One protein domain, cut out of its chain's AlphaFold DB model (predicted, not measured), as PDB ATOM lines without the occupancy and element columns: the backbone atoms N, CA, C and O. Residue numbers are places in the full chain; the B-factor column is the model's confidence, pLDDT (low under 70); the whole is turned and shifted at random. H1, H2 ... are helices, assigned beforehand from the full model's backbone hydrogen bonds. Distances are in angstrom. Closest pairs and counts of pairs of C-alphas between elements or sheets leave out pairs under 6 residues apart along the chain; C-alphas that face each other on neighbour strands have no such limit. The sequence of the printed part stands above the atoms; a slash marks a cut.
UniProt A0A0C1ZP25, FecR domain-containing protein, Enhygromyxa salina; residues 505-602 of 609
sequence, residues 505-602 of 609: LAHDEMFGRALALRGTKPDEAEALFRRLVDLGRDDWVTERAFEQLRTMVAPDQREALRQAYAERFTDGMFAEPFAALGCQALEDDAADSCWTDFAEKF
ATOM      1  N   LEU A 505      32.384  12.994 169.224       88.25
ATOM      2  CA  LEU A 505      31.624  13.385 168.037       88.25
ATOM      3  C   LEU A 505      31.827  12.389 166.892       88.25
ATOM      4  O   LEU A 505      30.868  12.030 166.212       88.25
ATOM      5  N   ALA A 506      33.052  11.889 166.709       83.38
ATOM      6  CA  ALA A 506      33.337  10.846 165.726       83.38
ATOM      7  C   ALA A 506      32.689   9.503 166.112       83.38
ATOM      8  O   ALA A 506      32.315   8.722 165.238       83.38
ATOM      9  N   HIS A 507      32.522   9.228 167.412       87.75
ATOM     10  CA  HIS A 507      31.725   8.091 167.875       87.75
ATOM     11  C   HIS A 507      30.237   8.264 167.533       87.75
ATOM     12  O   HIS A 507      29.648   7.355 166.941       87.75
ATOM     13  N   ASP A 508      29.658   9.428 167.848       88.62
ATOM     14  CA  ASP A 508      28.269   9.764 167.525       88.62
ATOM     15  C   ASP A 508      28.023   9.675 165.997       88.62
ATOM     16  O   ASP A 508      27.070   9.016 165.582       88.62
ATOM     17  N   GLU A 509      28.900  10.218 165.136       92.75
ATOM     18  CA  GLU A 509      28.781  10.133 163.660       92.75
ATOM     19  C   GLU A 509      28.746   8.686 163.155       92.75
ATOM     20  O   GLU A 509      27.837   8.307 162.407       92.75
ATOM     21  N   MET A 510      29.683   7.851 163.614       86.56
ATOM     22  CA  MET A 510      29.727   6.436 163.244       86.56
ATOM     23  C   MET A 510      28.479   5.686 163.723       86.56
ATOM     24  O   MET A 510      27.986   4.798 163.019       86.56
ATOM     25  N   PHE A 511      27.948   6.033 164.900       90.75
ATOM     26  CA  PHE A 511      26.728   5.437 165.439       90.75
ATOM     27  C   PHE A 511      25.484   5.866 164.644       90.75
ATOM     28  O   PHE A 511      24.693   5.007 164.251       90.75
ATOM     29  N   GLY A 512      25.358   7.151 164.302       88.88
ATOM     30  CA  GLY A 512      24.316   7.665 163.407       88.88
ATOM     31  C   GLY A 512      24.333   6.970 162.046       88.88
ATOM     32  O   GLY A 512      23.298   6.496 161.574       88.88
ATOM     33  N   ARG A 513      25.519   6.793 161.447       89.88
ATOM     34  CA  ARG A 513      25.668   6.054 160.180       89.88
ATOM     35  C   ARG A 513      25.308   4.581 160.320       89.88
ATOM     36  O   ARG A 513      24.673   4.035 159.420       89.88
ATOM     37  N   ALA A 514      25.640   3.939 161.437       87.06
ATOM     38  CA  ALA A 514      25.229   2.562 161.701       87.06
ATOM     39  C   ALA A 514      23.703   2.422 161.860       87.06
ATOM     40  O   ALA A 514      23.139   1.444 161.369       87.06
ATOM     41  N   LEU A 515      23.026   3.383 162.499       89.94
ATOM     42  CA  LEU A 515      21.562   3.409 162.615       89.94
ATOM     43  C   LEU A 515      20.876   3.654 161.259       89.94
ATOM     44  O   LEU A 515      19.924   2.943 160.929       89.94
ATOM     45  N   ALA A 516      21.385   4.603 160.464       88.69
ATOM     46  CA  ALA A 516      20.861   4.929 159.138       88.69
ATOM     47  C   ALA A 516      21.046   3.774 158.137       88.69
ATOM     48  O   ALA A 516      20.074   3.322 157.535       88.69
ATOM     49  N   LEU A 517      22.266   3.233 158.006       87.31
ATOM     50  CA  LEU A 517      22.578   2.142 157.066       87.31
ATOM     51  C   LEU A 517      21.836   0.836 157.380       87.31
ATOM     52  O   LEU A 517      21.592   0.039 156.478       87.31
ATOM     53  N   ARG A 518      21.483   0.597 158.648       87.50
ATOM     54  CA  ARG A 518      20.685  -0.571 159.053       87.50
ATOM     55  C   ARG A 518      19.181  -0.366 158.863       87.50
ATOM     56  O   ARG A 518      18.436  -1.330 159.019       87.50
ATOM     57  N   GLY A 519      18.721   0.863 158.616       83.31
ATOM     58  CA  GLY A 519      17.299   1.220 158.548       83.31
ATOM     59  C   GLY A 519      16.514   0.988 159.848       83.31
ATOM     60  O   GLY A 519      15.305   1.182 159.873       83.31
ATOM     61  N   THR A 520      17.171   0.576 160.938       83.50
ATOM     62  CA  THR A 520      16.506   0.106 162.164       83.50
ATOM     63  C   THR A 520      15.821   1.217 162.946       83.50
ATOM     64  O   THR A 520      14.877   0.939 163.679       83.50
ATOM     65  N   LYS A 521      16.334   2.450 162.836       92.75
ATOM     66  CA  LYS A 521      15.834   3.644 163.528       92.75
ATOM     67  C   LYS A 521      16.229   4.923 162.760       92.75
ATOM     68  O   LYS A 521      17.186   5.589 163.163       92.75
ATOM     69  N   PRO A 522      15.556   5.259 161.645       89.62
ATOM     70  CA  PRO A 522      15.890   6.456 160.869       89.62
ATOM     71  C   PRO A 522      15.770   7.737 161.710       89.62
ATOM     72  O   PRO A 522      16.680   8.557 161.683       89.62
ATOM     73  N   ASP A 523      14.726   7.859 162.531       95.44
ATOM     74  CA  ASP A 523      14.450   9.057 163.335       95.44
ATOM     75  C   ASP A 523      15.555   9.355 164.370       95.44
ATOM     76  O   ASP A 523      15.946  10.507 164.553       95.44
ATOM     77  N   GLU A 524      16.106   8.323 165.029       94.94
ATOM     78  CA  GLU A 524      17.222   8.489 165.979       94.94
ATOM     79  C   GLU A 524      18.531   8.859 165.265       94.94
ATOM     80  O   GLU A 524      19.298   9.669 165.785       94.94
ATOM     81  N   ALA A 525      18.776   8.317 164.068       94.75
ATOM     82  CA  ALA A 525      19.922   8.709 163.249       94.75
ATOM     83  C   ALA A 525      19.798  10.158 162.754       94.75
ATOM     84  O   ALA A 525      20.754  10.922 162.856       94.75
ATOM     85  N   GLU A 526      18.618  10.559 162.272       96.19
ATOM     86  CA  GLU A 526      18.367  11.924 161.807       96.19
ATOM     87  C   GLU A 526      18.518  12.936 162.951       96.19
ATOM     88  O   GLU A 526      19.229  13.931 162.805       96.19
ATOM     89  N   ALA A 527      17.926  12.662 164.119       95.62
ATOM     90  CA  ALA A 527      18.054  13.510 165.303       95.62
ATOM     91  C   ALA A 527      19.512  13.637 165.779       95.62
ATOM     92  O   ALA A 527      19.941  14.725 166.177       95.62
ATOM     93  N   LEU A 528      20.294  12.554 165.709       95.50
ATOM     94  CA  LEU A 528      21.712  12.576 166.056       95.50
ATOM     95  C   LEU A 528      22.538  13.376 165.039       95.50
ATOM     96  O   LEU A 528      23.364  14.191 165.447       95.50
ATOM     97  N   PHE A 529      22.306  13.210 163.733       95.81
ATOM     98  CA  PHE A 529      23.014  14.008 162.730       95.81
ATOM     99  C   PHE A 529      22.632  15.492 162.795       95.81
ATOM    100  O   PHE A 529      23.527  16.329 162.716       95.81
ATOM    101  N   ARG A 530      21.351  15.837 163.021       94.88
ATOM    102  CA  ARG A 530      20.927  17.224 163.309       94.88
ATOM    103  C   ARG A 530      21.728  17.792 164.479       94.88
ATOM    104  O   ARG A 530      22.349  18.838 164.333       94.88
ATOM    105  N   ARG A 531      21.803  17.058 165.598       94.62
ATOM    106  CA  ARG A 531      22.573  17.454 166.788       94.62
ATOM    107  C   ARG A 531      24.056  17.685 166.488       94.62
ATOM    108  O   ARG A 531      24.607  18.635 167.026       94.62
ATOM    109  N   LEU A 532      24.694  16.856 165.658       92.44
ATOM    110  CA  LEU A 532      26.086  17.068 165.240       92.44
ATOM    111  C   LEU A 532      26.228  18.344 164.395       92.44
ATOM    112  O   LEU A 532      27.047  19.195 164.723       92.44
ATOM    113  N   VAL A 533      25.382  18.533 163.378       91.19
ATOM    114  CA  VAL A 533      25.371  19.742 162.526       91.19
ATOM    115  C   VAL A 533      25.081  21.019 163.334       91.19
ATOM    116  O   VAL A 533      25.630  22.081 163.035       91.19
ATOM    117  N   ASP A 534      24.272  20.923 164.392       89.88
ATOM    118  CA  ASP A 534      23.970  22.003 165.342       89.88
ATOM    119  C   ASP A 534      25.087  22.301 166.359       89.88
ATOM    120  O   ASP A 534      25.023  23.332 167.027       89.88
ATOM    121  N   LEU A 535      26.149  21.488 166.439       88.94
ATOM    122  CA  LEU A 535      27.373  21.874 167.159       88.94
ATOM    123  C   LEU A 535      28.221  22.888 166.377       88.94
ATOM    124  O   LEU A 535      29.067  23.539 166.989       88.94
ATOM    125  N   GLY A 536      28.006  23.027 165.062       77.50
ATOM    126  CA  GLY A 536      28.598  24.087 164.236       77.50
ATOM    127  C   GLY A 536      30.130  24.136 164.248       77.50
ATOM    128  O   GLY A 536      30.701  25.215 164.117       77.50
ATOM    129  N   ARG A 537      30.801  22.998 164.462       81.56
ATOM    130  CA  ARG A 537      32.262  22.908 164.411       81.56
ATOM    131  C   ARG A 537      32.717  22.691 162.982       81.56
ATOM    132  O   ARG A 537      32.262  21.746 162.348       81.56
ATOM    133  N   ASP A 538      33.654  23.507 162.519       74.75
ATOM    134  CA  ASP A 538      34.285  23.351 161.208       74.75
ATOM    135  C   ASP A 538      35.273  22.164 161.226       74.75
ATOM    136  O   ASP A 538      36.494  22.310 161.280       74.75
ATOM    137  N   ASP A 539      34.711  20.955 161.319       82.38
ATOM    138  CA  ASP A 539      35.413  19.681 161.365       82.38
ATOM    139  C   ASP A 539      34.753  18.625 160.461       82.38
ATOM    140  O   ASP A 539      33.549  18.619 160.193       82.38
ATOM    141  N   TRP A 540      35.575  17.682 159.991       78.44
ATOM    142  CA  TRP A 540      35.175  16.633 159.043       78.44
ATOM    143  C   TRP A 540      34.053  15.719 159.564       78.44
ATOM    144  O   TRP A 540      33.385  15.049 158.772       78.44
ATOM    145  N   VAL A 541      33.861  15.653 160.887       83.19
ATOM    146  CA  VAL A 541      32.800  14.866 161.528       83.19
ATOM    147  C   VAL A 541      31.458  15.540 161.275       83.19
ATOM    148  O   VAL A 541      30.505  14.899 160.828       83.19
ATOM    149  N   THR A 542      31.406  16.848 161.510       87.06
ATOM    150  CA  THR A 542      30.218  17.679 161.330       87.06
ATOM    151  C   THR A 542      29.831  17.776 159.849       87.06
ATOM    152  O   THR A 542      28.653  17.641 159.510       87.06
ATOM    153  N   GLU A 543      30.814  17.873 158.946       85.56
ATOM    154  CA  GLU A 543      30.595  17.828 157.490       85.56
ATOM    155  C   GLU A 543      29.993  16.495 157.013       85.56
ATOM    156  O   GLU A 543      29.064  16.472 156.200       85.56
ATOM    157  N   ARG A 544      30.481  15.360 157.534       87.31
ATOM    158  CA  ARG A 544      29.910  14.042 157.211       87.31
ATOM    159  C   ARG A 544      28.513  13.873 157.780       87.31
ATOM    160  O   ARG A 544      27.632  13.401 157.064       87.31
ATOM    161  N   ALA A 545      28.284  14.287 159.026       91.81
ATOM    162  CA  ALA A 545      26.953  14.281 159.621       91.81
ATOM    163  C   ALA A 545      25.956  15.075 158.761       91.81
ATOM    164  O   ALA A 545      24.847  14.598 158.512       91.81
ATOM    165  N   PHE A 546      26.376  16.227 158.227       93.81
ATOM    166  CA  PHE A 546      25.594  17.003 157.272       93.81
ATOM    167  C   PHE A 546      25.302  16.236 155.972       93.81
ATOM    168  O   PHE A 546      24.146  16.193 155.539       93.81
ATOM    169  N   GLU A 547      26.309  15.616 155.343       90.38
ATOM    170  CA  GLU A 547      26.107  14.866 154.095       90.38
ATOM    171  C   GLU A 547      25.054  13.761 154.276       90.38
ATOM    172  O   GLU A 547      24.125  13.652 153.470       90.38
ATOM    173  N   GLN A 548      25.169  12.975 155.354       93.88
ATOM    174  CA  GLN A 548      24.223  11.902 155.660       93.88
ATOM    175  C   GLN A 548      22.823  12.474 155.940       93.88
ATOM    176  O   GLN A 548      21.851  12.042 155.311       93.88
ATOM    177  N   LEU A 549      22.716  13.506 156.790       95.56
ATOM    178  CA  LEU A 549      21.455  14.182 157.115       95.56
ATOM    179  C   LEU A 549      20.720  14.686 155.866       95.56
ATOM    180  O   LEU A 549      19.516  14.470 155.732       95.56
ATOM    181  N   ARG A 550      21.440  15.285 154.909       93.06
ATOM    182  CA  ARG A 550      20.879  15.775 153.637       93.06
ATOM    183  C   ARG A 550      20.225  14.667 152.805       93.06
ATOM    184  O   ARG A 550      19.295  14.952 152.049       93.06
ATOM    185  N   THR A 551      20.682  13.418 152.924       92.12
ATOM    186  CA  THR A 551      20.034  12.281 152.245       92.12
ATOM    187  C   THR A 551      18.771  11.808 152.963       92.12
ATOM    188  O   THR A 551      17.829  11.385 152.294       92.12
ATOM    189  N   MET A 552      18.736  11.928 154.294       93.81
ATOM    190  CA  MET A 552      17.636  11.469 155.143       93.81
ATOM    191  C   MET A 552      16.449  12.436 155.168       93.81
ATOM    192  O   MET A 552      15.313  11.993 155.014       93.81
ATOM    193  N   VAL A 553      16.692  13.747 155.300       95.12
ATOM    194  CA  VAL A 553      15.597  14.725 155.395       95.12
ATOM    195  C   VAL A 553      14.793  14.821 154.094       95.12
ATOM    196  O   VAL A 553      15.321  14.669 152.979       95.12
ATOM    197  N   ALA A 554      13.501  15.114 154.249       94.31
ATOM    198  CA  ALA A 554      12.556  15.295 153.153       94.31
ATOM    199  C   ALA A 554      12.968  16.454 152.209       94.31
ATOM    200  O   ALA A 554      13.651  17.385 152.648       94.31
ATOM    201  N   PRO A 555      12.605  16.417 150.907       90.75
ATOM    202  CA  PRO A 555      13.127  17.358 149.908       90.75
ATOM    203  C   PRO A 555      12.876  18.841 150.206       90.75
ATOM    204  O   PRO A 555      13.728  19.668 149.898       90.75
ATOM    205  N   ASP A 556      11.750  19.164 150.839       92.38
ATOM    206  CA  ASP A 556      11.367  20.501 151.309       92.38
ATOM    207  C   ASP A 556      12.291  21.037 152.416       92.38
ATOM    208  O   ASP A 556      12.552  22.237 152.487       92.38
ATOM    209  N   GLN A 557      12.851  20.153 153.244       92.75
ATOM    210  CA  GLN A 557      13.759  20.520 154.335       92.75
ATOM    211  C   GLN A 557      15.217  20.676 153.878       92.75
ATOM    212  O   GLN A 557      16.017  21.302 154.576       92.75
ATOM    213  N   ARG A 558      15.581  20.133 152.706       90.56
ATOM    214  CA  ARG A 558      16.967  20.155 152.194       90.56
ATOM    215  C   ARG A 558      17.476  21.561 151.909       90.56
ATOM    216  O   ARG A 558      18.670  21.791 152.056       90.56
ATOM    217  N   GLU A 559      16.595  22.484 151.535       86.00
ATOM    218  CA  GLU A 559      16.980  23.867 151.248       86.00
ATOM    219  C   GLU A 559      17.274  24.660 152.526       86.00
ATOM    220  O   GLU A 559      18.334  25.271 152.633       86.00
ATOM    221  N   ALA A 560      16.413  24.565 153.544       89.12
ATOM    222  CA  ALA A 560      16.679  25.160 154.856       89.12
ATOM    223  C   ALA A 560      17.957  24.578 155.494       89.12
ATOM    224  O   ALA A 560      18.755  25.304 156.083       89.12
ATOM    225  N   LEU A 561      18.188  23.272 155.319       90.00
ATOM    226  CA  LEU A 561      19.418  22.605 155.743       90.00
ATOM    227  C   LEU A 561      20.652  23.111 154.964       90.00
ATOM    228  O   LEU A 561      21.682  23.376 155.579       90.00
ATOM    229  N   ARG A 562      20.554  23.304 153.639       87.50
ATOM    230  CA  ARG A 562      21.627  23.887 152.805       87.50
ATOM    231  C   ARG A 562      22.000  25.298 153.263       87.50
ATOM    232  O   ARG A 562      23.185  25.593 153.390       87.50
ATOM    233  N   GLN A 563      21.004  26.138 153.537       85.00
ATOM    234  CA  GLN A 563      21.198  27.505 154.030       85.00
ATOM    235  C   GLN A 563      21.884  27.502 155.404       85.00
ATOM    236  O   GLN A 563      22.936  28.116 155.557       85.00
ATOM    237  N   ALA A 564      21.386  26.704 156.355       85.38
ATOM    238  CA  ALA A 564      21.989  26.567 157.683       85.38
ATOM    239  C   ALA A 564      23.437  26.035 157.660       85.38
ATOM    240  O   ALA A 564      24.214  26.346 158.558       85.38
ATOM    241  N   TYR A 565      23.825  25.248 156.648       87.31
ATOM    242  CA  TYR A 565      25.226  24.877 156.438       87.31
ATOM    243  C   TYR A 565      26.039  26.047 155.860       87.31
ATOM    244  O   TYR A 565      27.092  26.370 156.400       87.31
ATOM    245  N   ALA A 566      25.550  26.727 154.818       83.06
ATOM    246  CA  ALA A 566      26.271  27.840 154.187       83.06
ATOM    247  C   ALA A 566      26.523  29.030 155.140       83.06
ATOM    248  O   ALA A 566      27.508  29.750 154.976       83.06
ATOM    249  N   GLU A 567      25.668  29.209 156.153       84.75
ATOM    250  CA  GLU A 567      25.844  30.178 157.246       84.75
ATOM    251  C   GLU A 567      26.889  29.759 158.299       84.75
ATOM    252  O   GLU A 567      27.466  30.624 158.958       84.75
ATOM    253  N   ARG A 568      27.116  28.451 158.499       84.38
ATOM    254  CA  ARG A 568      27.954  27.902 159.587       84.38
ATOM    255  C   ARG A 568      29.353  27.486 159.138       84.38
ATOM    256  O   ARG A 568      30.312  27.731 159.860       84.38
ATOM    257  N   PHE A 569      29.460  26.861 157.969       84.50
ATOM    258  CA  PHE A 569      30.692  26.282 157.434       84.50
ATOM    259  C   PHE A 569      31.112  27.125 156.232       84.50
ATOM    260  O   PHE A 569      30.803  26.805 155.085       84.50
ATOM    261  N   THR A 570      31.743  28.276 156.487       80.06
ATOM    262  CA  THR A 570      32.048  29.242 155.416       80.06
ATOM    263  C   THR A 570      33.063  28.708 154.412       80.06
ATOM    264  O   THR A 570      32.995  29.109 153.244       80.06
ATOM    265  N   ASP A 571      33.935  27.808 154.875       81.12
ATOM    266  CA  ASP A 571      35.134  27.308 154.196       81.12
ATOM    267  C   ASP A 571      35.099  25.763 154.038       81.12
ATOM    268  O   ASP A 571      36.044  25.165 153.521       81.12
ATOM    269  N   GLY A 572      34.004  25.114 154.465       81.56
ATOM    270  CA  GLY A 572      33.816  23.656 154.453       81.56
ATOM    271  C   GLY A 572      33.640  23.049 153.053       81.56
ATOM    272  O   GLY A 572      33.377  23.751 152.070       81.56
ATOM    273  N   MET A 573      33.742  21.719 152.933       82.31
ATOM    274  CA  MET A 573      33.855  21.029 151.638       82.31
ATOM    275  C   MET A 573      32.638  21.165 150.705       82.31
ATOM    276  O   MET A 573      32.751  20.898 149.507       82.31
ATOM    277  N   PHE A 574      31.475  21.568 151.225       83.25
ATOM    278  CA  PHE A 574      30.273  21.845 150.434       83.25
ATOM    279  C   PHE A 574      29.962  23.346 150.296       83.25
ATOM    280  O   PHE A 574      29.015  23.694 149.592       83.25
ATOM    281  N   ALA A 575      30.743  24.241 150.915       85.31
ATOM    282  CA  ALA A 575      30.477  25.681 150.925       85.31
ATOM    283  C   ALA A 575      30.540  26.290 149.516       85.31
ATOM    284  O   ALA A 575      29.619  26.993 149.098       85.31
ATOM    285  N   GLU A 576      31.585  25.949 148.759       87.19
ATOM    286  CA  GLU A 576      31.751  26.333 147.353       87.19
ATOM    287  C   GLU A 576      30.625  25.731 146.468       87.19
ATOM    288  O   GLU A 576      29.872  26.508 145.875       87.19
ATOM    289  N   PRO A 577      30.386  24.397 146.432       86.00
ATOM    290  CA  PRO A 577      29.255  23.815 145.700       86.00
ATOM    291  C   PRO A 577      27.877  24.407 146.031       86.00
ATOM    292  O   PRO A 577      27.041  24.549 145.137       86.00
ATOM    293  N   PHE A 578      27.594  24.739 147.296       88.25
ATOM    294  CA  PHE A 578      26.285  25.270 147.687       88.25
ATOM    295  C   PHE A 578      26.111  26.755 147.409       88.25
ATOM    296  O   PHE A 578      24.985  27.143 147.093       88.25
ATOM    297  N   ALA A 579      27.171  27.562 147.471       86.56
ATOM    298  CA  ALA A 579      27.108  28.951 147.034       86.56
ATOM    299  C   ALA A 579      26.908  29.032 145.507       86.56
ATOM    300  O   ALA A 579      26.000  29.727 145.056       86.56
ATOM    301  N   ALA A 580      27.625  28.210 144.728       88.94
ATOM    302  CA  ALA A 580      27.429  28.090 143.279       88.94
ATOM    303  C   ALA A 580      25.993  27.669 142.906       88.94
ATOM    304  O   ALA A 580      25.333  28.320 142.098       88.94
ATOM    305  N   LEU A 581      25.455  26.626 143.554       85.94
ATOM    306  CA  LEU A 581      24.049  26.220 143.391       85.94
ATOM    307  C   LEU A 581      23.050  27.273 143.907       85.94
ATOM    308  O   LEU A 581      21.876  27.228 143.552       85.94
ATOM    309  N   GLY A 582      23.481  28.202 144.767       86.12
ATOM    310  CA  GLY A 582      22.701  29.369 145.178       86.12
ATOM    311  C   GLY A 582      22.569  30.363 144.033       86.12
ATOM    312  O   GLY A 582      21.455  30.667 143.623       86.12
ATOM    313  N   CYS A 583      23.696  30.786 143.461       88.88
ATOM    314  CA  CYS A 583      23.718  31.727 142.342       88.88
ATOM    315  C   CYS A 583      23.071  31.158 141.071       88.88
ATOM    316  O   CYS A 583      22.385  31.883 140.359       88.88
ATOM    317  N   GLN A 584      23.199  29.849 140.820       88.94
ATOM    318  CA  GLN A 584      22.518  29.172 139.707       88.94
ATOM    319  C   GLN A 584      20.981  29.127 139.854       88.94
ATOM    320  O   GLN A 584      20.283  28.915 138.864       88.94
ATOM    321  N   ALA A 585      20.443  29.297 141.067       86.62
ATOM    322  CA  ALA A 585      19.003  29.276 141.336       86.62
ATOM    323  C   ALA A 585      18.345  30.672 141.306       86.62
ATOM    324  O   ALA A 585      17.143  30.779 141.554       86.62
ATOM    325  N   LEU A 586      19.116  31.729 141.028       88.94
ATOM    326  CA  LEU A 586      18.625  33.096 140.852       88.94
ATOM    327  C   LEU A 586      18.386  33.400 139.365       88.94
ATOM    328  O   LEU A 586      19.009  32.803 138.489       88.94
ATOM    329  N   GLU A 587      17.492  34.350 139.090       91.69
ATOM    330  CA  GLU A 587      17.176  34.829 137.738       91.69
ATOM    331  C   GLU A 587      17.732  36.250 137.516       91.69
ATOM    332  O   GLU A 587      17.843  37.040 138.462       91.69
ATOM    333  N   ASP A 588      18.063  36.564 136.259       89.38
ATOM    334  CA  ASP A 588      18.533  37.868 135.763       89.38
ATOM    335  C   ASP A 588      19.622  38.537 136.645       89.38
ATOM    336  O   ASP A 588      20.544  37.866 137.116       89.38
ATOM    337  N   ASP A 589      19.547  39.858 136.862       89.06
ATOM    338  CA  ASP A 589      20.573  40.689 137.524       89.06
ATOM    339  C   ASP A 589      21.013  40.173 138.917       89.06
ATOM    340  O   ASP A 589      22.114  40.476 139.389       89.06
ATOM    341  N   ALA A 590      20.164  39.393 139.597       89.88
ATOM    342  CA  ALA A 590      20.476  38.809 140.902       89.88
ATOM    343  C   ALA A 590      21.489  37.653 140.803       89.88
ATOM    344  O   ALA A 590      22.295  37.470 141.719       89.88
ATOM    345  N   ALA A 591      21.483  36.902 139.697       91.00
ATOM    346  CA  ALA A 591      22.470  35.860 139.441       91.00
ATOM    347  C   ALA A 591      23.861  36.470 139.200       91.00
ATOM    348  O   ALA A 591      24.820  36.033 139.829       91.00
ATOM    349  N   ASP A 592      23.966  37.517 138.376       91.31
ATOM    350  CA  ASP A 592      25.240  38.190 138.064       91.31
ATOM    351  C   ASP A 592      25.905  38.795 139.316       91.31
ATOM    352  O   ASP A 592      27.116  38.653 139.516       91.31
ATOM    353  N   SER A 593      25.119  39.413 140.210       93.00
ATOM    354  CA  SER A 593      25.635  39.896 141.500       93.00
ATOM    355  C   SER A 593      26.130  38.742 142.376       93.00
ATOM    356  O   SER A 593      27.234  38.810 142.910       93.00
ATOM    357  N   CYS A 594      25.358  37.655 142.479       93.25
ATOM    358  CA  CYS A 594      25.738  36.484 143.271       93.25
ATOM    359  C   CYS A 594      27.007  35.808 142.727       93.25
ATOM    360  O   CYS A 594      27.893  35.454 143.501       93.25
ATOM    361  N   TRP A 595      27.142  35.670 141.404       94.12
ATOM    362  CA  TRP A 595      28.343  35.113 140.775       94.12
ATOM    363  C   TRP A 595      29.579  36.000 140.953       94.12
ATOM    364  O   TRP A 595      30.689  35.476 141.041       94.12
ATOM    365  N   THR A 596      29.395  37.319 141.067       93.38
ATOM    366  CA  THR A 596      30.476  38.254 141.417       93.38
ATOM    367  C   THR A 596      30.947  38.017 142.855       93.38
ATOM    368  O   THR A 596      32.126  37.729 143.065       93.38
ATOM    369  N   ASP A 597      30.028  38.018 143.828       91.81
ATOM    370  CA  ASP A 597      30.333  37.740 145.242       91.81
ATOM    371  C   ASP A 597      30.953  36.338 145.429       91.81
ATOM    372  O   ASP A 597      31.882  36.139 146.217       91.81
ATOM    373  N   PHE A 598      30.473  35.351 144.664       91.44
ATOM    374  CA  PHE A 598      31.006  33.990 144.631       91.44
ATOM    375  C   PHE A 598      32.452  33.943 144.125       91.44
ATOM    376  O   PHE A 598      33.284  33.272 144.735       91.44
ATOM    377  N   ALA A 599      32.767  34.657 143.040       92.06
ATOM    378  CA  ALA A 599      34.113  34.703 142.477       92.06
ATOM    379  C   ALA A 599      35.107  35.446 143.389       92.06
ATOM    380  O   ALA A 599      36.272  35.052 143.458       92.06
ATOM    381  N   GLU A 600      34.662  36.470 144.128       92.00
ATOM    382  CA  GLU A 600      35.488  37.118 145.156       92.00
ATOM    383  C   GLU A 600      35.735  36.203 146.366       92.00
ATOM    384  O   GLU A 600      36.860  36.147 146.869       92.00
ATOM    385  N   LYS A 601      34.723  35.441 146.814       87.25
ATOM    386  CA  LYS A 601      34.862  34.508 147.946       87.25
ATOM    387  C   LYS A 601      35.668  33.247 147.595       87.25
ATOM    388  O   LYS A 601      36.459  32.785 148.415       87.25
ATOM    389  N   PHE A 602      35.491  32.695 146.395       88.88
ATOM    390  CA  PHE A 602      36.114  31.443 145.949       88.88
ATOM    391  C   PHE A 602      36.941  31.640 144.656       88.88
ATOM    392  O   PHE A 602      36.640  31.039 143.622       88.88
TER     393      PHE A 602
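This is residues 505 to 602 of the 609 residues of the protein "FecR domain-containing protein" of Enhygromyxa salina (UniProt A0A0C1ZP25). Six helices follow one another in a zigzag along an elongated body: at one end H1, H2 and H3 form a three-helix up-and-down bundle, their centres making a triangle, and at the other end H5 and H6 form a helical hairpin. H4 lies between these two ends, and H5 turns steeply away from it. The printed part has 98 residues with six named helices, H1 to H6 in chain order, and no named strand; the class is all helix. It is only just compact, close to loose, with a radius of gyration of the C-alphas of 15.0 A, and spans 47 by 25 by 17 A.

H3, residues 540 to 552, is the hub, touching three other helices. H2, residues 522 to 533, forms a helical hairpin with H3, opposite ways at a steep tilt of 38 degrees; their closest C-alphas, those of Phe 529 and Ala 545, are 5.0 A apart. H1, residues 505 to 517, touches H3 at a shallow tilt of 23 degrees, the same way, with the C-alphas of Ala 506 and Val 541 closest at 5.8 A. H1 and H2 form a helical hairpin at a shallow tilt of 28 degrees, opposite ways, closest at the C-alphas of Gly 512 and Ala 525, 4.5 A. These three are a bundle, up and down, each running against the one before it. H4, residues 557 to 568, forms a helical hairpin with H3 at a shallow tilt of 16 degrees, opposite ways; they only just touch, with 3 pairs of C-alphas within 8 A, H3 through residues 546 to 550 alone, and the C-alphas of Arg 550 and Arg 558 are closest at 6.0 A. H5, residues 575 to 583, touches residues 562 to 566 alone of H4, at a steep tilt of 59 degrees, with the C-alphas of Ala 566 and Ala 575 closest at 5.7 A. H6, residues 589 to 601, forms a helical hairpin with H5, opposite ways at a shallow tilt of 17 degrees, closest at the C-alphas of Cys 583 and Ala 591, 5.2 A. H1 and H6 are apart. Every O i to N i+4 pair is within hydrogen-bond range in H1, H2, H3, H5 and H6; in H4, 7 of 8 are.

H3 and H6 each measure 18.7 A from first to last C-alpha, H1 18.1 A, H4 16.8 A, H2 16.4 A and H5 12.5 A. H1 begins at C-alpha 505, (31.624, 13.385, 168.037), and H6 ends at C-alpha 601, (34.862, 34.508, 147.946).

The two C-alphas farthest apart, those of Thr 520 and Asp 589, are 47.7 A apart. The printed part has no cut and no long link. Its mean pLDDT is 88.8, and no printed residue is under 70.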